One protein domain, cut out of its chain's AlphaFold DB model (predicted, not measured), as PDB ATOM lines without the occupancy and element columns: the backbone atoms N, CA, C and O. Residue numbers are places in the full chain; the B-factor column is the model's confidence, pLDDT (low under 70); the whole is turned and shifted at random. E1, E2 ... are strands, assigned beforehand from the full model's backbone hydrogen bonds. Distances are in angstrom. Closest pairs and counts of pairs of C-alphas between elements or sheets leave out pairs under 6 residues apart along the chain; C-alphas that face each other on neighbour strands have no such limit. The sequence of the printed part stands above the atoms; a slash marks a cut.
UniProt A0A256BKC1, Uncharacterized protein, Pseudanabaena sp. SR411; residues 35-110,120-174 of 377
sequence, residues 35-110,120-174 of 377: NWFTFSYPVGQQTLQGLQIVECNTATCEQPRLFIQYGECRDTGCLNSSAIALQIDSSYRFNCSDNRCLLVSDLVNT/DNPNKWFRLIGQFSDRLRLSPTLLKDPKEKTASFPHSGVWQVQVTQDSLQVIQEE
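AT A GLANCE: This is residues 35 to 110 and 120 to 174 of the 377 residues of an uncharacterized protein of Pseudanabaena sp. SR411 (UniProt A0A256BKC1). Two twisted sheets face each other as a sandwich, with E4, E5, E1, E8 and E9 in one layer and E3, E2, E6 and E7 in the other. The strands of one cross those of the other at 48 degrees, and the layers come together along both sides, E3 by E4 and E7 by E9. Residues 72 to 80 fold over the outside of the smaller sheet, and residues 143 to 154 lie across one end of the sandwich. The printed part has 131 residues, with no named helix and nine named strands, E1 to E9 in order, which hold 55 residues, under half; the class is all strand. The five-strand sheet is mixed, the four-strand sheet antiparallel; the whole is compact, with a radius of gyration of the C-alphas of 14.1 A and spans of 44 by 36 by 29 A.

HOW THE PARTS SIT: E1, residues 35 to 40, and E8, residues 156 to 163, are parallel neighbours, with N 38 and O 159 2.9 A apart. On the other side of E1 is E5, residues 100 to 105, antiparallel, with N 37 and O 101 at 2.8 A. E2, residues 50 to 56, and E3, residues 65 to 71, form a hairpin, with N 53 and O 68 at 2.9 A. E4, residues 92 to 97, and E5 form another, with N 95 and O 102 at 3.1 A. E6, residues 125 to 131, is antiparallel to E2, with N 52 and O 129 at 2.8 A. E6 and E7, residues 136 to 138, form a hairpin, with N 130 and O 137 at 2.9 A. E8 and E9, residues 168 to 172, form the last, with N 160 and O 171 at 2.8 A. Between the sheets, the closest C-alphas of E3 and E4 are Tyr 70 and Asn 95, 6.3 A apart, and those of E7 and E9 are Leu 138 and Leu 168, 5.4 A apart.

IN THESE COORDINATES: E1 begins at C-alpha 35, (9.855, 47.889, -8.535). The longest strand, E8, measures 22.2 A; E6 measures 20.2 A and E2 19.3 A. E9 ends at C-alpha 172, (0.654, 50.749, -5.231).

THE WHOLE: The C-alphas of Gly 44 and Thr 110 are the two farthest apart, 45.2 A. Residues 111 to 119 are not printed, and C-alphas 110 and 120 are 23.1 A apart across this cut. The links E3 to E4 and E7 to E8 are long. The mean pLDDT of the printed part is 81.0; it is under 70 at residues 81 to 90, 107 to 110, 120 to 123, 148 to 151 and 174.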
ATOM      1  N   ASN A  35      11.303  48.027  -8.676       86.75
ATOM      2  CA  ASN A  35       9.855  47.889  -8.535       86.75
ATOM      3  C   ASN A  35       9.486  46.450  -8.171       86.75
ATOM      4  O   ASN A  35       9.723  45.523  -8.945       86.75
ATOM      5  N   TRP A  36       8.909  46.282  -6.986       88.88
ATOM      6  CA  TRP A  36       8.479  44.997  -6.448       88.88
ATOM      7  C   TRP A  36       7.008  44.754  -6.734       88.88
ATOM      8  O   TRP A  36       6.183  45.613  -6.449       88.88
ATOM      9  N   PHE A  37       6.677  43.565  -7.217       91.12
ATOM     10  CA  PHE A  37       5.311  43.087  -7.376       91.12
ATOM     11  C   PHE A  37       5.118  41.878  -6.465       91.12
ATOM     12  O   PHE A  37       5.732  40.836  -6.693       91.12
ATOM     13  N   THR A  38       4.295  42.016  -5.429       90.38
ATOM     14  CA  THR A  38       4.021  40.951  -4.454       90.38
ATOM     15  C   THR A  38       2.621  40.410  -4.679       90.38
ATOM     16  O   THR A  38       1.648  41.147  -4.580       90.38
ATOM     17  N   PHE A  39       2.523  39.122  -4.980       91.00
ATOM     18  CA  PHE A  39       1.290  38.426  -5.298       91.00
ATOM     19  C   PHE A  39       0.654  37.845  -4.034       91.00
ATOM     20  O   PHE A  39       1.294  37.088  -3.298       91.00
ATOM     21  N   SER A  40      -0.622  38.157  -3.824       89.88
ATOM     22  CA  SER A  40      -1.444  37.564  -2.769       89.88
ATOM     23  C   SER A  40      -2.459  36.621  -3.399       89.88
ATOM     24  O   SER A  40      -3.263  37.035  -4.238       89.88
ATOM     25  N   TYR A  41      -2.405  35.351  -2.998       86.56
ATOM     26  CA  TYR A  41      -3.243  34.288  -3.541       86.56
ATOM     27  C   TYR A  41      -4.359  33.914  -2.555       86.56
ATOM     28  O   TYR A  41      -4.075  33.656  -1.384       86.56
ATOM     29  N   PRO A  42      -5.612  33.809  -3.013       83.06
ATOM     30  CA  PRO A  42      -6.659  33.053  -2.347       83.06
ATOM     31  C   PRO A  42      -6.195  31.633  -2.013       83.06
ATOM     32  O   PRO A  42      -5.467  30.994  -2.781       83.06
ATOM     33  N   VAL A  43      -6.647  31.123  -0.868       77.38
ATOM     34  CA  VAL A  43      -6.315  29.773  -0.398       77.38
ATOM     35  C   VAL A  43      -6.670  28.739  -1.475       77.38
ATOM     36  O   VAL A  43      -7.806  28.681  -1.938       77.38
ATOM     37  N   GLY A  44      -5.690  27.920  -1.865       71.44
ATOM     38  CA  GLY A  44      -5.858  26.857  -2.863       71.44
ATOM     39  C   GLY A  44      -5.687  27.290  -4.324       71.44
ATOM     40  O   GLY A  44      -5.802  26.443  -5.209       71.44
ATOM     41  N   GLN A  45      -5.396  28.566  -4.602       73.38
ATOM     42  CA  GLN A  45      -5.141  29.024  -5.969       73.38
ATOM     43  C   GLN A  45      -3.709  28.701  -6.430       73.38
ATOM     44  O   GLN A  45      -2.777  28.584  -5.634       73.38
ATOM     45  N   GLN A  46      -3.550  28.517  -7.741       73.00
ATOM     46  CA  GLN A  46      -2.300  28.091  -8.359       73.00
ATOM     47  C   GLN A  46      -1.268  29.219  -8.460       73.00
ATOM     48  O   GLN A  46      -1.605  30.394  -8.610       73.00
ATOM     49  N   THR A  47       0.008  28.839  -8.411       82.94
ATOM     50  CA  THR A  47       1.145  29.757  -8.508       82.94
ATOM     51  C   THR A  47       1.308  30.317  -9.920       82.94
ATOM     52  O   THR A  47       1.040  29.632 -10.909       82.94
ATOM     53  N   LEU A  48       1.805  31.549 -10.002       89.94
ATOM     54  CA  LEU A  48       2.188  32.228 -11.239       89.94
ATOM     55  C   LEU A  48       3.182  31.383 -12.062       89.94
ATOM     56  O   LEU A  48       4.226  30.979 -11.551       89.94
ATOM     57  N   GLN A  49       2.863  31.128 -13.332       91.75
ATOM     58  CA  GLN A  49       3.732  30.417 -14.286       91.75
ATOM     59  C   GLN A  49       4.502  31.380 -15.195       91.75
ATOM     60  O   GLN A  49       5.649  31.119 -15.563       91.75
ATOM     61  N   GLY A  50       3.879  32.505 -15.529       92.44
ATOM     62  CA  GLY A  50       4.476  33.551 -16.343       92.44
ATOM     63  C   GLY A  50       3.802  34.888 -16.095       92.44
ATOM     64  O   GLY A  50       2.650  34.955 -15.669       92.44
ATOM     65  N   LEU A  51       4.531  35.966 -16.337       94.25
ATOM     66  CA  LEU A  51       4.061  37.325 -16.120       94.25
ATOM     67  C   LEU A  51       4.615  38.237 -17.200       94.25
ATOM     68  O   LEU A  51       5.829  38.323 -17.374       94.25
ATOM     69  N   GLN A  52       3.729  38.945 -17.888       93.06
ATOM     70  CA  GLN A  52       4.091  40.013 -18.806       93.06
ATOM     71  C   GLN A  52       3.699  41.356 -18.196       93.06
ATOM     72  O   GLN A  52       2.571  41.542 -17.733       93.06
ATOM     73  N   ILE A  53       4.625  42.306 -18.234       91.69
ATOM     74  CA  ILE A  53       4.307  43.722 -18.093       91.69
ATOM     75  C   ILE A  53       4.141  44.252 -19.510       91.69
ATOM     76  O   ILE A  53       5.041  44.106 -20.343       91.69
ATOM     77  N   VAL A  54       2.992  44.857 -19.790       90.19
ATOM     78  CA  VAL A  54       2.710  45.479 -21.083       90.19
ATOM     79  C   VAL A  54       2.563  46.981 -20.908       90.19
ATOM     80  O   VAL A  54       1.945  47.451 -19.955       90.19
ATOM     81  N   GLU A  55       3.169  47.733 -21.813       87.56
ATOM     82  CA  GLU A  55       3.021  49.175 -21.929       87.56
ATOM     83  C   GLU A  55       1.797  49.522 -22.769       87.56
ATOM     84  O   GLU A  55       1.526  48.908 -23.804       87.56
ATOM     85  N   CYS A  56       1.087  50.551 -22.326       85.81
ATOM     86  CA  CYS A  56      -0.111  51.065 -22.958       85.81
ATOM     87  C   CYS A  56       0.036  52.585 -23.128       85.81
ATOM     88  O   CYS A  56       0.406  53.300 -22.193       85.81
ATOM     89  N   ASN A  57      -0.287  53.096 -24.316       83.94
ATOM     90  CA  ASN A  57      -0.286  54.541 -24.580       83.94
ATOM     91  C   ASN A  57      -1.554  55.238 -24.056       83.94
ATOM     92  O   ASN A  57      -1.570  56.454 -23.889       83.94
ATOM     93  N   THR A  58      -2.617  54.473 -23.804       86.25
ATOM     94  CA  THR A  58      -3.926  54.951 -23.348       86.25
ATOM     95  C   THR A  58      -4.427  54.102 -22.181       86.25
ATOM     96  O   THR A  58      -3.989  52.965 -21.996       86.25
ATOM     97  N   ALA A  59      -5.399  54.622 -21.426       85.69
ATOM     98  CA  ALA A  59      -6.059  53.880 -20.348       85.69
ATOM     99  C   ALA A  59      -6.832  52.639 -20.852       85.69
ATOM    100  O   ALA A  59      -6.977  51.661 -20.121       85.69
ATOM    101  N   THR A  60      -7.291  52.643 -22.108       87.25
ATOM    102  CA  THR A  60      -7.983  51.502 -22.737       87.25
ATOM    103  C   THR A  60      -7.029  50.398 -23.197       87.25
ATOM    104  O   THR A  60      -7.460  49.263 -23.376       87.25
ATOM    105  N   CYS A  61      -5.730  50.699 -23.331       87.88
ATOM    106  CA  CYS A  61      -4.691  49.772 -23.782       87.88
ATOM    107  C   CYS A  61      -5.025  49.043 -25.101       87.88
ATOM    108  O   CYS A  61      -4.852  47.833 -25.219       87.88
ATOM    109  N   GLU A  62      -5.504  49.785 -26.103       87.12
ATOM    110  CA  GLU A  62      -5.898  49.231 -27.412       87.12
ATOM    111  C   GLU A  62      -4.722  48.657 -28.212       87.12
ATOM    112  O   GLU A  62      -4.877  47.678 -28.936       87.12
ATOM    113  N   GLN A  63      -3.535  49.251 -28.064       86.38
ATOM    114  CA  GLN A  63      -2.296  48.798 -28.698       86.38
ATOM    115  C   GLN A  63      -1.278  48.422 -27.615       86.38
ATOM    116  O   GLN A  63      -0.376  49.213 -27.317       86.38
ATOM    117  N   PRO A  64      -1.447  47.255 -26.966       88.44
ATOM    118  CA  PRO A  64      -0.547  46.821 -25.914       88.44
ATOM    119  C   PRO A  64       0.803  46.447 -26.522       88.44
ATOM    120  O   PRO A  64       0.888  45.714 -27.509       88.44
ATOM    121  N   ARG A  65       1.874  46.926 -25.902       86.88
ATOM    122  CA  ARG A  65       3.237  46.582 -26.287       86.88
ATOM    123  C   ARG A  65       3.902  45.807 -25.163       86.88
ATOM    124  O   ARG A  65       3.941  46.276 -24.032       86.88
ATOM    125  N   LEU A  66       4.456  44.635 -25.466       86.50
ATOM    126  CA  LEU A  66       5.203  43.860 -24.478       86.50
ATOM    127  C   LEU A  66       6.431  44.658 -24.014       86.50
ATOM    128  O   LEU A  66       7.273  45.026 -24.835       86.50
ATOM    129  N   PHE A  67       6.509  44.939 -22.711       85.06
ATOM    130  CA  PHE A  67       7.639  45.636 -22.097       85.06
ATOM    131  C   PHE A  67       8.674  44.635 -21.590       85.06
ATOM    132  O   PHE A  67       9.825  44.668 -22.012       85.06
ATOM    133  N   ILE A  68       8.253  43.705 -20.732       87.25
ATOM    134  CA  ILE A  68       9.114  42.629 -20.239       87.25
ATOM    135  C   ILE A  68       8.278  41.413 -19.846       87.25
ATOM    136  O   ILE A  68       7.100  41.544 -19.505       87.25
ATOM    137  N   GLN A  69       8.888  40.232 -19.895       90.75
ATOM    138  CA  GLN A  69       8.250  38.968 -19.552       90.75
ATOM    139  C   GLN A  69       9.146  38.147 -18.630       90.75
ATOM    140  O   GLN A  69      10.356  38.077 -18.830       90.75
ATOM    141  N   TYR A  70       8.521  37.481 -17.666       91.25
ATOM    142  CA  TYR A  70       9.091  36.384 -16.899       91.25
ATOM    143  C   TYR A  70       8.297  35.101 -17.175       91.25
ATOM    144  O   TYR A  70       7.072  35.147 -17.281       91.25
ATOM    145  N   GLY A  71       8.982  33.959 -17.251       89.44
ATOM    146  CA  GLY A  71       8.352  32.654 -17.455       89.44
ATOM    147  C   GLY A  71       7.689  32.499 -18.827       89.44
ATOM    148  O   GLY A  71       7.934  33.266 -19.761       89.44
ATOM    149  N   GLU A  72       6.849  31.476 -18.958       85.25
ATOM    150  CA  GLU A  72       6.137  31.185 -20.200       85.25
ATOM    151  C   GLU A  72       4.724  31.777 -20.170       85.25
ATOM    152  O   GLU A  72       3.999  31.626 -19.192       85.25
ATOM    153  N   CYS A  73       4.322  32.430 -21.259       87.75
ATOM    154  CA  CYS A  73       2.965  32.929 -21.468       87.75
ATOM    155  C   CYS A  73       2.489  32.364 -22.808       87.75
ATOM    156  O   CYS A  73       2.955  32.805 -23.860       87.75
ATOM    157  N   ARG A  74       1.653  31.320 -22.760       87.69
ATOM    158  CA  ARG A  74       1.243  30.544 -23.945       87.69
ATOM    159  C   ARG A  74      -0.252  30.653 -24.251       87.69
ATOM    160  O   ARG A  74      -0.648  30.307 -25.362       87.69
ATOM    161  N   ASP A  75      -1.066  31.120 -23.307       87.06
ATOM    162  CA  ASP A  75      -2.515  31.195 -23.487       87.06
ATOM    163  C   ASP A  75      -2.938  32.268 -24.494       87.06
ATOM    164  O   ASP A  75      -2.252  33.264 -24.746       87.06
ATOM    165  N   THR A  76      -4.145  32.088 -25.031       82.69
ATOM    166  CA  THR A  76      -4.822  33.076 -25.872       82.69
ATOM    167  C   THR A  76      -5.044  34.366 -25.078       82.69
ATOM    168  O   THR A  76      -5.890  34.416 -24.186       82.69
ATOM    169  N   GLY A  77      -4.268  35.404 -25.391       84.62
ATOM    170  CA  GLY A  77      -4.256  36.682 -24.668       84.62
ATOM    171  C   GLY A  77      -2.856  37.121 -24.234       84.62
ATOM    172  O   GLY A  77      -2.644  38.309 -23.993       84.62
ATOM    173  N   CYS A  78      -1.892  36.199 -24.196       89.94
ATOM    174  CA  CYS A  78      -0.477  36.537 -24.094       89.94
ATOM    175  C   CYS A  78      -0.007  37.244 -25.369       89.94
ATOM    176  O   CYS A  78      -0.381  36.869 -26.483       89.94
ATOM    177  N   LEU A  79       0.857  38.247 -25.217       88.25
ATOM    178  CA  LEU A  79       1.535  38.841 -26.365       88.25
ATOM    179  C   LEU A  79       2.665  37.917 -26.826       88.25
ATOM    180  O   LEU A  79       3.430  37.416 -26.001       88.25
ATOM    181  N   ASN A  80       2.776  37.699 -28.140       81.12
ATOM    182  CA  ASN A  80       3.797  36.826 -28.714       81.12
ATOM    183  C   ASN A  80       5.213  37.339 -28.420       81.12
ATOM    184  O   ASN A  80       5.559  38.475 -28.745       81.12
ATOM    185  N   SER A  81       6.056  36.443 -27.905       64.62
ATOM    186  CA  SER A  81       7.490  36.665 -27.678       64.62
ATOM    187  C   SER A  81       8.330  36.634 -28.962       64.62
ATOM    188  O   SER A  81       9.528  36.905 -28.915       64.62
ATOM    189  N   SER A  82       7.727  36.287 -30.111       52.69
ATOM    190  CA  SER A  82       8.392  36.198 -31.423       52.69
ATOM    191  C   SER A  82       8.754  37.559 -32.020       52.69
ATOM    192  O   SER A  82       9.551  37.632 -32.952       52.69
ATOM    193  N   ALA A  83       8.227  38.645 -31.456       39.50
ATOM    194  CA  ALA A  83       8.982  39.878 -31.384       39.50
ATOM    195  C   ALA A  83       9.875  39.723 -30.158       39.50
ATOM    196  O   ALA A  83       9.389  39.881 -29.036       39.50
ATOM    197  N   ILE A  84      11.155  39.381 -30.368       42.62
ATOM    198  CA  ILE A  84      12.198  39.604 -29.360       42.62
ATOM    199  C   ILE A  84      11.828  40.913 -28.697       42.62
ATOM    200  O   ILE A  84      11.554  41.887 -29.410       42.62
ATOM    201  N   ALA A  85      11.736  40.879 -27.368       41.50
ATOM    202  CA  ALA A  85      11.732  42.057 -26.543       41.50
ATOM    203  C   ALA A  85      12.383  43.183 -27.340       41.50
ATOM    204  O   ALA A  85      13.556  43.108 -27.711       41.50
ATOM    205  N   LEU A  86      11.651  44.251 -27.590       41.19
ATOM    206  CA  LEU A  86      12.343  45.511 -27.559       41.19
ATOM    207  C   LEU A  86      12.839  45.629 -26.097       41.19
ATOM    208  O   LEU A  86      12.338  46.457 -25.350       41.19
ATOM    209  N   GLN A  87      13.885  44.858 -25.728       44.31
ATOM    210  CA  GLN A  87      15.120  45.334 -25.115       44.31
ATOM    211  C   GLN A  87      15.612  46.517 -25.976       44.31
ATOM    212  O   GLN A  87      16.740  46.550 -26.448       44.31
ATOM    213  N   ILE A  88      14.746  47.514 -26.202       44.97
ATOM    214  CA  ILE A  88      15.122  48.858 -26.621       44.97
ATOM    215  C   ILE A  88      16.032  49.455 -25.563       44.97
ATOM    216  O   ILE A  88      16.725  50.422 -25.831       44.97
ATOM    217  N   ASP A  89      16.088  48.830 -24.397       48.59
ATOM    218  CA  ASP A  89      17.086  49.108 -23.420       48.59
ATOM    219  C   ASP A  89      17.429  47.776 -22.746       48.59
ATOM    220  O   ASP A  89      16.609  47.178 -22.052       48.59
ATOM    221  N   SER A  90      18.655  47.290 -22.934       54.88
ATOM    222  CA  SER A  90      19.288  46.221 -22.138       54.88
ATOM    223  C   SER A  90      19.412  46.585 -20.647       54.88
ATOM    224  O   SER A  90      20.156  45.959 -19.898       54.88
ATOM    225  N   SER A  91      18.682  47.613 -20.223       70.94
ATOM    226  CA  SER A  91      18.719  48.250 -18.933       70.94
ATOM    227  C   SER A  91      17.620  47.786 -17.989       70.94
ATOM    228  O   SER A  91      17.470  48.405 -16.946       70.94
ATOM    229  N   TYR A  92      16.829  46.758 -18.304       78.75
ATOM    230  CA  TYR A  92      15.845  46.225 -17.360       78.75
ATOM    231  C   TYR A  92      15.985  44.717 -17.163       78.75
ATOM    232  O   TYR A  92      16.039  43.946 -18.119       78.75
ATOM    233  N   ARG A  93      15.972  44.299 -15.895       85.75
ATOM    234  CA  ARG A  93      15.897  42.898 -15.468       85.75
ATOM    235  C   ARG A  93      14.588  42.649 -14.748       85.75
ATOM    236  O   ARG A  93      14.204  43.431 -13.882       85.75
ATOM    237  N   PHE A  94      13.928  41.546 -15.084       89.19
ATOM    238  CA  PHE A  94      12.680  41.146 -14.451       89.19
ATOM    239  C   PHE A  94      12.726  39.684 -14.058       89.19
ATOM    240  O   PHE A  94      12.726  38.800 -14.910       89.19
ATOM    241  N   ASN A  95      12.770  39.447 -12.754       91.62
ATOM    242  CA  ASN A  95      12.868  38.108 -12.199       91.62
ATOM    243  C   ASN A  95      11.764  37.893 -11.175       91.62
ATOM    244  O   ASN A  95      11.493  38.782 -10.367       91.62
ATOM    245  N   CYS A  96      11.176  36.703 -11.170       90.38
ATOM    246  CA  CYS A  96      10.205  36.295 -10.166       90.38
ATOM    247  C   CYS A  96      10.703  35.082  -9.381       90.38
ATOM    248  O   CYS A  96      11.395  34.225  -9.921       90.38
ATOM    249  N   SER A  97      10.310  34.999  -8.115       89.25
ATOM    250  CA  SER A  97      10.438  33.803  -7.291       89.25
ATOM    251  C   SER A  97       9.310  33.759  -6.268       89.25
ATOM    252  O   SER A  97       8.990  34.768  -5.634       89.25
ATOM    253  N   ASP A  98       8.729  32.573  -6.092       85.12
ATOM    254  CA  ASP A  98       7.543  32.335  -5.268       85.12
ATOM    255  C   ASP A  98       6.394  33.297  -5.625       85.12
ATOM    256  O   ASP A  98       5.813  33.219  -6.706       85.12
ATOM    257  N   ASN A  99       6.060  34.216  -4.722       87.06
ATOM    258  CA  ASN A  99       4.998  35.198  -4.880       87.06
ATOM    259  C   ASN A  99       5.525  36.615  -5.134       87.06
ATOM    260  O   ASN A  99       4.787  37.574  -4.948       87.06
ATOM    261  N   ARG A 100       6.794  36.785  -5.507       88.81
ATOM    262  CA  ARG A 100       7.404  38.106  -5.696       88.81
ATOM    263  C   ARG A 100       8.072  38.202  -7.054       88.81
ATOM    264  O   ARG A 100       8.761  37.278  -7.474       88.81
ATOM    265  N   CYS A 101       7.918  39.347  -7.700       91.38
ATOM    266  CA  CYS A 101       8.658  39.720  -8.895       91.38
ATOM    267  C   CYS A 101       9.362  41.050  -8.674       91.38
ATOM    268  O   CYS A 101       8.803  41.963  -8.070       91.38
ATOM    269  N   LEU A 102      10.579  41.167  -9.185       90.31
ATOM    270  CA  LEU A 102      11.395  42.362  -9.084       90.31
ATOM    271  C   LEU A 102      11.771  42.839 -10.482       90.31
ATOM    272  O   LEU A 102      12.424  42.117 -11.236       90.31
ATOM    273  N   LEU A 103      11.375  44.072 -10.789       88.75
ATOM    274  CA  LEU A 103      11.816  44.828 -11.953       88.75
ATOM    275  C   LEU A 103      12.930  45.789 -11.532       88.75
ATOM    276  O   LEU A 103      12.692  46.706 -10.746       88.75
ATOM    277  N   VAL A 104      14.135  45.598 -12.063       86.25
ATOM    278  CA  VAL A 104      15.308  46.444 -11.798       86.25
ATOM    279  C   VAL A 104      15.698  47.172 -13.067       86.25
ATOM    280  O   VAL A 104      15.741  46.553 -14.127       86.25
ATOM    281  N   SER A 105      16.017  48.458 -12.951       80.69
ATOM    282  CA  SER A 105      16.659  49.209 -14.024       80.69
ATOM    283  C   SER A 105      18.183  49.194 -13.854       80.69
ATOM    284  O   SER A 105      18.705  49.788 -12.921       80.69
ATOM    285  N   ASP A 106      18.917  48.543 -14.750       70.44
ATOM    286  CA  ASP A 106      20.383  48.503 -14.802       70.44
ATOM    287  C   ASP A 106      21.020  49.833 -15.242       70.44
ATOM    288  O   ASP A 106      22.246  49.964 -15.228       70.44
ATOM    289  N   LEU A 107      20.214  50.848 -15.578       63.94
ATOM    290  CA  LEU A 107      20.689  52.225 -15.706       63.94
ATOM    291  C   LEU A 107      21.049  52.758 -14.317       63.94
ATOM    292  O   LEU A 107      20.234  53.337 -13.594       63.94
ATOM    293  N   VAL A 108      22.315  52.580 -13.947       54.09
ATOM    294  CA  VAL A 108      22.926  53.305 -12.837       54.09
ATOM    295  C   VAL A 108      23.060  54.759 -13.285       54.09
ATOM    296  O   VAL A 108      24.046  55.135 -13.914       54.09
ATOM    297  N   ASN A 109      22.051  55.586 -13.007       49.34
ATOM    298  CA  ASN A 109      22.144  57.025 -13.239       49.34
ATOM    299  C   ASN A 109      23.149  57.609 -12.239       49.34
ATOM    300  O   ASN A 109      22.793  58.056 -11.152       49.34
ATOM    301  N   THR A 110      24.432  57.567 -12.595       39.81
ATOM    302  CA  THR A 110      25.532  58.152 -11.817       39.81
ATOM    303  C   THR A 110      25.488  59.680 -11.800       39.81
ATOM    304  O   THR A 110      26.239  60.301 -11.056       39.81
ATOM    305  N   ASP A 120       8.250  62.205 -24.679       51.47
ATOM    306  CA  ASP A 120       7.157  61.545 -25.380       51.47
ATOM    307  C   ASP A 120       6.123  61.072 -24.346       51.47
ATOM    308  O   ASP A 120       6.377  60.146 -23.577       51.47
ATOM    309  N   ASN A 121       4.972  61.748 -24.352       57.03
ATOM    310  CA  ASN A 121       3.740  61.480 -23.610       57.03
ATOM    311  C   ASN A 121       3.920  61.263 -22.080       57.03
ATOM    312  O   ASN A 121       4.315  60.177 -21.652       57.03
ATOM    313  N   PRO A 122       3.575  62.244 -21.218       60.06
ATOM    314  CA  PRO A 122       3.841  62.168 -19.774       60.06
ATOM    315  C   PRO A 122       3.131  60.988 -19.092       60.06
ATOM    316  O   PRO A 122       3.636  60.421 -18.130       60.06
ATOM    317  N   ASN A 123       1.993  60.549 -19.637       63.53
ATOM    318  CA  ASN A 123       1.191  59.475 -19.068       63.53
ATOM    319  C   ASN A 123       1.408  58.166 -19.832       63.53
ATOM    320  O   ASN A 123       0.621  57.829 -20.720       63.53
ATOM    321  N   LYS A 124       2.445  57.401 -19.472       78.50
ATOM    322  CA  LYS A 124       2.511  55.993 -19.883       78.50
ATOM    323  C   LYS A 124       1.789  55.117 -18.877       78.50
ATOM    324  O   LYS A 124       2.011  55.193 -17.666       78.50
ATOM    325  N   TRP A 125       0.949  54.254 -19.418       87.25
ATOM    326  CA  TRP A 125       0.197  53.286 -18.655       87.25
ATOM    327  C   TRP A 125       0.847  51.910 -18.785       87.25
ATOM    328  O   TRP A 125       1.596  51.640 -19.729       87.25
ATOM    329  N   PHE A 126       0.569  51.030 -17.836       90.94
ATOM    330  CA  PHE A 126       0.963  49.636 -17.896       90.94
ATOM    331  C   PHE A 126      -0.180  48.725 -17.463       90.94
ATOM    332  O   PHE A 126      -1.122  49.141 -16.786       90.94
ATOM    333  N   ARG A 127      -0.078  47.464 -17.863       92.94
ATOM    334  CA  ARG A 127      -0.977  46.389 -17.457       92.94
ATOM    335  C   ARG A 127      -0.157  45.131 -17.187       92.94
ATOM    336  O   ARG A 127       0.872  44.907 -17.823       92.94
ATOM    337  N   LEU A 128      -0.600  44.323 -16.235       94.88
ATOM    338  CA  LEU A 128      -0.039  43.009 -15.949       94.88
ATOM    339  C   LEU A 128      -0.888  41.931 -16.618       94.88
ATOM    340  O   LEU A 128      -2.119  41.947 -16.523       94.88
ATOM    341  N   ILE A 129      -0.215  40.980 -17.253       94.81
ATOM    342  CA  ILE A 129      -0.804  39.756 -17.794       94.81
ATOM    343  C   ILE A 129      -0.152  38.585 -17.065       94.81
ATOM    344  O   ILE A 129       1.026  38.307 -17.272       94.81
ATOM    345  N   GLY A 130      -0.897  37.935 -16.174       94.62
ATOM    346  CA  GLY A 130      -0.429  36.779 -15.414       94.62
ATOM    347  C   GLY A 130      -0.944  35.477 -16.015       94.62
ATOM    348  O   GLY A 130      -2.156  35.280 -16.105       94.62
ATOM    349  N   GLN A 131      -0.029  34.588 -16.385       93.50
ATOM    350  CA  GLN A 131      -0.304  33.200 -16.743       93.50
ATOM    351  C   GLN A 131      -0.293  32.345 -15.471       93.50
ATOM    352  O   GLN A 131       0.708  32.300 -14.749       93.50
ATOM    353  N   PHE A 132      -1.387  31.633 -15.224       92.25
ATOM    354  CA  PHE A 132      -1.513  30.629 -14.167       92.25
ATOM    355  C   PHE A 132      -1.811  29.268 -14.803       92.25
ATOM    356  O   PHE A 132      -2.040  29.191 -16.008       92.25
ATOM    357  N   SER A 133      -1.793  28.185 -14.023       89.25
ATOM    358  CA  SER A 133      -2.003  26.840 -14.593       89.25
ATOM    359  C   SER A 133      -3.431  26.610 -15.091       89.25
ATOM    360  O   SER A 133      -3.652  25.687 -15.870       89.25
ATOM    361  N   ASP A 134      -4.390  27.413 -14.633       88.75
ATOM    362  CA  ASP A 134      -5.802  27.286 -14.969       88.75
ATOM    363  C   ASP A 134      -6.244  28.258 -16.063       88.75
ATOM    364  O   ASP A 134      -7.077  27.902 -16.895       88.75
ATOM    365  N   ARG A 135      -5.746  29.497 -16.023       90.19
ATOM    366  CA  ARG A 135      -6.113  30.560 -16.959       90.19
ATOM    367  C   ARG A 135      -5.151  31.738 -16.906       90.19
ATOM    368  O   ARG A 135      -4.402  31.939 -15.946       90.19
ATOM    369  N   LEU A 136      -5.309  32.606 -17.892       93.06
ATOM    370  CA  LEU A 136      -4.746  33.944 -17.921       93.06
ATOM    371  C   LEU A 136      -5.604  34.931 -17.110       93.06
ATOM    372  O   LEU A 136      -6.833  34.916 -17.180       93.06
ATOM    373  N   ARG A 137      -4.953  35.816 -16.350       93.88
ATOM    374  CA  ARG A 137      -5.594  36.916 -15.612       93.88
ATOM    375  C   ARG A 137      -4.939  38.237 -15.968       93.88
ATOM    376  O   ARG A 137      -3.722  38.327 -16.120       93.88
ATOM    377  N   LEU A 138      -5.757  39.277 -16.059       94.69
ATOM    378  CA  LEU A 138      -5.326  40.606 -16.469       94.69
ATOM    379  C   LEU A 138      -5.551  41.612 -15.346       94.69
ATOM    380  O   LEU A 138      -6.579  41.558 -14.669       94.69
ATOM    381  N   SER A 139      -4.629  42.559 -15.187       94.69
ATOM    382  CA  SER A 139      -4.869  43.727 -14.338       94.69
ATOM    383  C   SER A 139      -5.710  44.788 -15.050       94.69
ATOM    384  O   SER A 139      -5.822  44.746 -16.281       94.69
ATOM    385  N   PRO A 140      -6.287  45.770 -14.339       92.44
ATOM    386  CA  PRO A 140      -6.657  47.029 -14.972       92.44
ATOM    387  C   PRO A 140      -5.408  47.752 -15.499       92.44
ATOM    388  O   PRO A 140      -4.279  47.468 -15.082       92.44
ATOM    389  N   THR A 141      -5.620  48.686 -16.421       90.19
ATOM    390  CA  THR A 141      -4.578  49.592 -16.911       90.19
ATOM    391  C   THR A 141      -4.295  50.658 -15.852       90.19
ATOM    392  O   THR A 141      -5.218  51.303 -15.358       90.19
ATOM    393  N   LEU A 142      -3.027  50.847 -15.499       88.06
ATOM    394  CA  LEU A 142      -2.588  51.721 -14.408       88.06
ATOM    395  C   LEU A 142      -1.515  52.686 -14.895       88.06
ATOM    396  O   LEU A 142      -0.742  52.355 -15.789       88.06
ATOM    397  N   LEU A 143      -1.450  53.878 -14.307       83.06
ATOM    398  CA  LEU A 143      -0.324  54.781 -14.539       83.06
ATOM    399  C   LEU A 143       0.936  54.173 -13.930       83.06
ATOM    400  O   LEU A 143       0.897  53.673 -12.807       83.06
ATOM    401  N   LYS A 144       2.055  54.242 -14.656       77.81
ATOM    402  CA  LYS A 144       3.347  53.770 -14.137       77.81
ATOM    403  C   LYS A 144       3.796  54.541 -12.904       77.81
ATOM    404  O   LYS A 144       4.294  53.931 -11.965       77.81
ATOM    405  N   ASP A 145       3.580  55.853 -12.907       76.88
ATOM    406  CA  ASP A 145       3.782  56.720 -11.754       76.88
ATOM    407  C   ASP A 145       2.555  57.626 -11.571       76.88
ATOM    408  O   ASP A 145       2.437  58.663 -12.232       76.88
ATOM    409  N   PRO A 146       1.597  57.247 -10.709       70.75
ATOM    410  CA  PRO A 146       0.396  58.041 -10.481       70.75
ATOM    411  C   PRO A 146       0.675  59.364  -9.748       70.75
ATOM    412  O   PRO A 146      -0.168  60.260  -9.808       70.75
ATOM    413  N   LYS A 147       1.830  59.509  -9.076       73.12
ATOM    414  CA  LYS A 147       2.174  60.700  -8.286       73.12
ATOM    415  C   LYS A 147       2.868  61.751  -9.133       73.12
ATOM    416  O   LYS A 147       2.402  62.886  -9.203       73.12
ATOM    417  N   GLU A 148       3.960  61.369  -9.789       67.88
ATOM    418  CA  GLU A 148       4.750  62.296 -10.603       67.88
ATOM    419  C   GLU A 148       4.234  62.388 -12.045       67.88
ATOM    420  O   GLU A 148       4.656  63.276 -12.785       67.88
ATOM    421  N   LYS A 149       3.295  61.507 -12.438       69.06
ATOM    422  CA  LYS A 149       2.742  61.412 -13.799       69.06
ATOM    423  C   LYS A 149       3.858  61.334 -14.839       69.06
ATOM    424  O   LYS A 149       3.886  62.100 -15.801       69.06
ATOM    425  N   THR A 150       4.808  60.436 -14.586       68.19
ATOM    426  CA  THR A 150       5.946  60.193 -15.469       68.19
ATOM    427  C   THR A 150       5.718  58.957 -16.335       68.19
ATOM    428  O   THR A 150       4.971  58.034 -16.000       68.19
ATOM    429  N   ALA A 151       6.405  58.927 -17.477       68.62
ATOM    430  CA  ALA A 151       6.388  57.805 -18.411       68.62
ATOM    431  C   ALA A 151       7.168  56.566 -17.902       68.62
ATOM    432  O   ALA A 151       7.157  55.502 -18.536       68.62
ATOM    433  N   SER A 152       7.872  56.708 -16.779       73.44
ATOM    434  CA  SER A 152       8.705  55.697 -16.127       73.44
ATOM    435  C   SER A 152       8.024  55.136 -14.883       73.44
ATOM    436  O   SER A 152       7.159  55.772 -14.295       73.44
ATOM    437  N   PHE A 153       8.431  53.937 -14.463       78.25
ATOM    438  CA  PHE A 153       8.118  53.474 -13.112       78.25
ATOM    439  C   PHE A 153       8.805  54.373 -12.071       78.25
ATOM    440  O   PHE A 153       9.870  54.928 -12.373       78.25
ATOM    441  N   PRO A 154       8.257  54.485 -10.849       75.94
ATOM    442  CA  PRO A 154       8.900  55.225  -9.773       75.94
ATOM    443  C   PRO A 154      10.285  54.649  -9.472       75.94
ATOM    444  O   PRO A 154      10.548  53.457  -9.680       75.94
ATOM    445  N   HIS A 155      11.170  55.493  -8.931       75.06
ATOM    446  CA  HIS A 155      12.531  55.083  -8.579       75.06
ATOM    447  C   HIS A 155      12.539  53.910  -7.584       75.06
ATOM    448  O   HIS A 155      13.375  53.018  -7.681       75.06
ATOM    449  N   SER A 156      11.580  53.846  -6.661       75.94
ATOM    450  CA  SER A 156      11.272  52.603  -5.956       75.94
ATOM    451  C   SER A 156       9.789  52.476  -5.669       75.94
ATOM    452  O   SER A 156       9.190  53.373  -5.078       75.94
ATOM    453  N   GLY A 157       9.204  51.365  -6.106       78.31
ATOM    454  CA  GLY A 157       7.776  51.092  -5.978       78.31
ATOM    455  C   GLY A 157       7.518  49.708  -5.400       78.31
ATOM    456  O   GLY A 157       8.223  48.752  -5.721       78.31
ATOM    457  N   VAL A 158       6.488  49.602  -4.564       84.75
ATOM    458  CA  VAL A 158       5.943  48.320  -4.106       84.75
ATOM    459  C   VAL A 158       4.499  48.232  -4.566       84.75
ATOM    460  O   VAL A 158       3.682  49.105  -4.278       84.75
ATOM    461  N   TRP A 159       4.213  47.177  -5.312       88.12
ATOM    462  CA  TRP A 159       2.943  46.909  -5.959       88.12
ATOM    463  C   TRP A 159       2.380  45.620  -5.370       88.12
ATOM    464  O   TRP A 159       2.927  44.536  -5.574       88.12
ATOM    465  N   GLN A 160       1.292  45.725  -4.619       90.69
ATOM    466  CA  GLN A 160       0.551  44.565  -4.142       90.69
ATOM    467  C   GLN A 160      -0.384  44.097  -5.254       90.69
ATOM    468  O   GLN A 160      -1.194  44.872  -5.762       90.69
ATOM    469  N   VAL A 161      -0.243  42.839  -5.661       92.25
ATOM    470  CA  VAL A 161      -1.009  42.210  -6.735       92.25
ATOM    471  C   VAL A 161      -1.919  41.152  -6.124       92.25
ATOM    472  O   VAL A 161      -1.520  40.013  -5.889       92.25
ATOM    473  N   GLN A 162      -3.165  41.517  -5.857       93.19
ATOM    474  CA  GLN A 162      -4.163  40.576  -5.377       93.19
ATOM    475  C   GLN A 162      -4.704  39.760  -6.553       93.19
ATOM    476  O   GLN A 162      -5.307  40.293  -7.489       93.19
ATOM    477  N   VAL A 163      -4.481  38.448  -6.506       92.19
ATOM    478  CA  VAL A 163      -5.007  37.518  -7.502       92.19
ATOM    479  C   VAL A 163      -6.455  37.213  -7.140       92.19
ATOM    480  O   VAL A 163      -6.749  36.756  -6.042       92.19
ATOM    481  N   THR A 164      -7.383  37.493  -8.049       90.44
ATOM    482  CA  THR A 164      -8.796  37.118  -7.890       90.44
ATOM    483  C   THR A 164      -9.126  35.936  -8.799       90.44
ATOM    484  O   THR A 164      -8.260  35.418  -9.512       90.44
ATOM    485  N   GLN A 165     -10.377  35.472  -8.792       86.62
ATOM    486  CA  GLN A 165     -10.785  34.379  -9.679       86.62
ATOM    487  C   GLN A 165     -10.566  34.739 -11.158       86.62
ATOM    488  O   GLN A 165      -9.984  33.930 -11.887       86.62
ATOM    489  N   ASP A 166     -10.892  35.978 -11.549       88.75
ATOM    490  CA  ASP A 166     -10.946  36.394 -12.960       88.75
ATOM    491  C   ASP A 166      -9.974  37.521 -13.344       88.75
ATOM    492  O   ASP A 166      -9.761  37.784 -14.526       88.75
ATOM    493  N   SER A 167      -9.359  38.202 -12.377       92.44
ATOM    494  CA  SER A 167      -8.510  39.370 -12.649       92.44
ATOM    495  C   SER A 167      -7.362  39.525 -11.655       92.44
ATOM    496  O   SER A 167      -7.305  38.850 -10.623       92.44
ATOM    497  N   LEU A 168      -6.443  40.434 -11.967       93.12
ATOM    498  CA  LEU A 168      -5.414  40.906 -11.046       93.12
ATOM    499  C   LEU A 168      -5.811  42.296 -10.551       93.12
ATOM    500  O   LEU A 168      -6.058  43.192 -11.353       93.12
ATOM    501  N   GLN A 169      -5.843  42.510  -9.243       93.19
ATOM    502  CA  GLN A 169      -5.974  43.852  -8.685       93.19
ATOM    503  C   GLN A 169      -4.597  44.317  -8.247       93.19
ATOM    504  O   GLN A 169      -3.900  43.598  -7.539       93.19
ATOM    505  N   VAL A 170      -4.180  45.493  -8.705       90.88
ATOM    506  CA  VAL A 170      -2.841  46.016  -8.431       90.88
ATOM    507  C   VAL A 170      -2.987  47.325  -7.679       90.88
ATOM    508  O   VAL A 170      -3.629  48.257  -8.163       90.88
ATOM    509  N   ILE A 171      -2.387  47.376  -6.498       88.44
ATOM    510  CA  ILE A 171      -2.414  48.523  -5.598       88.44
ATOM    511  C   ILE A 171      -0.968  48.936  -5.347       88.44
ATOM    512  O   ILE A 171      -0.143  48.116  -4.943       88.44
ATOM    513  N   GLN A 172      -0.646  50.202  -5.602       82.44
ATOM    514  CA  GLN A 172       0.654  50.749  -5.231       82.44
ATOM    515  C   GLN A 172       0.633  51.126  -3.750       82.44
ATOM    516  O   GLN A 172      -0.213  51.909  -3.321       82.44
ATOM    517  N   GLU A 173       1.563  50.585  -2.971       79.25
ATOM    518  CA  GLU A 173       1.697  50.929  -1.559       79.25
ATOM    519  C   GLU A 173       2.371  52.306  -1.433       79.25
ATOM    520  O   GLU A 173       3.461  52.538  -1.968       79.25
ATOM    521  N   GLU A 174       1.713  53.256  -0.765       65.44
ATOM    522  CA  GLU A 174       2.267  54.597  -0.588       65.44
ATOM    523  C   GLU A 174       3.359  54.608   0.490       65.44
ATOM    524  O   GLU A 174       3.126  54.227   1.631       65.44
TER     525      GLU A 174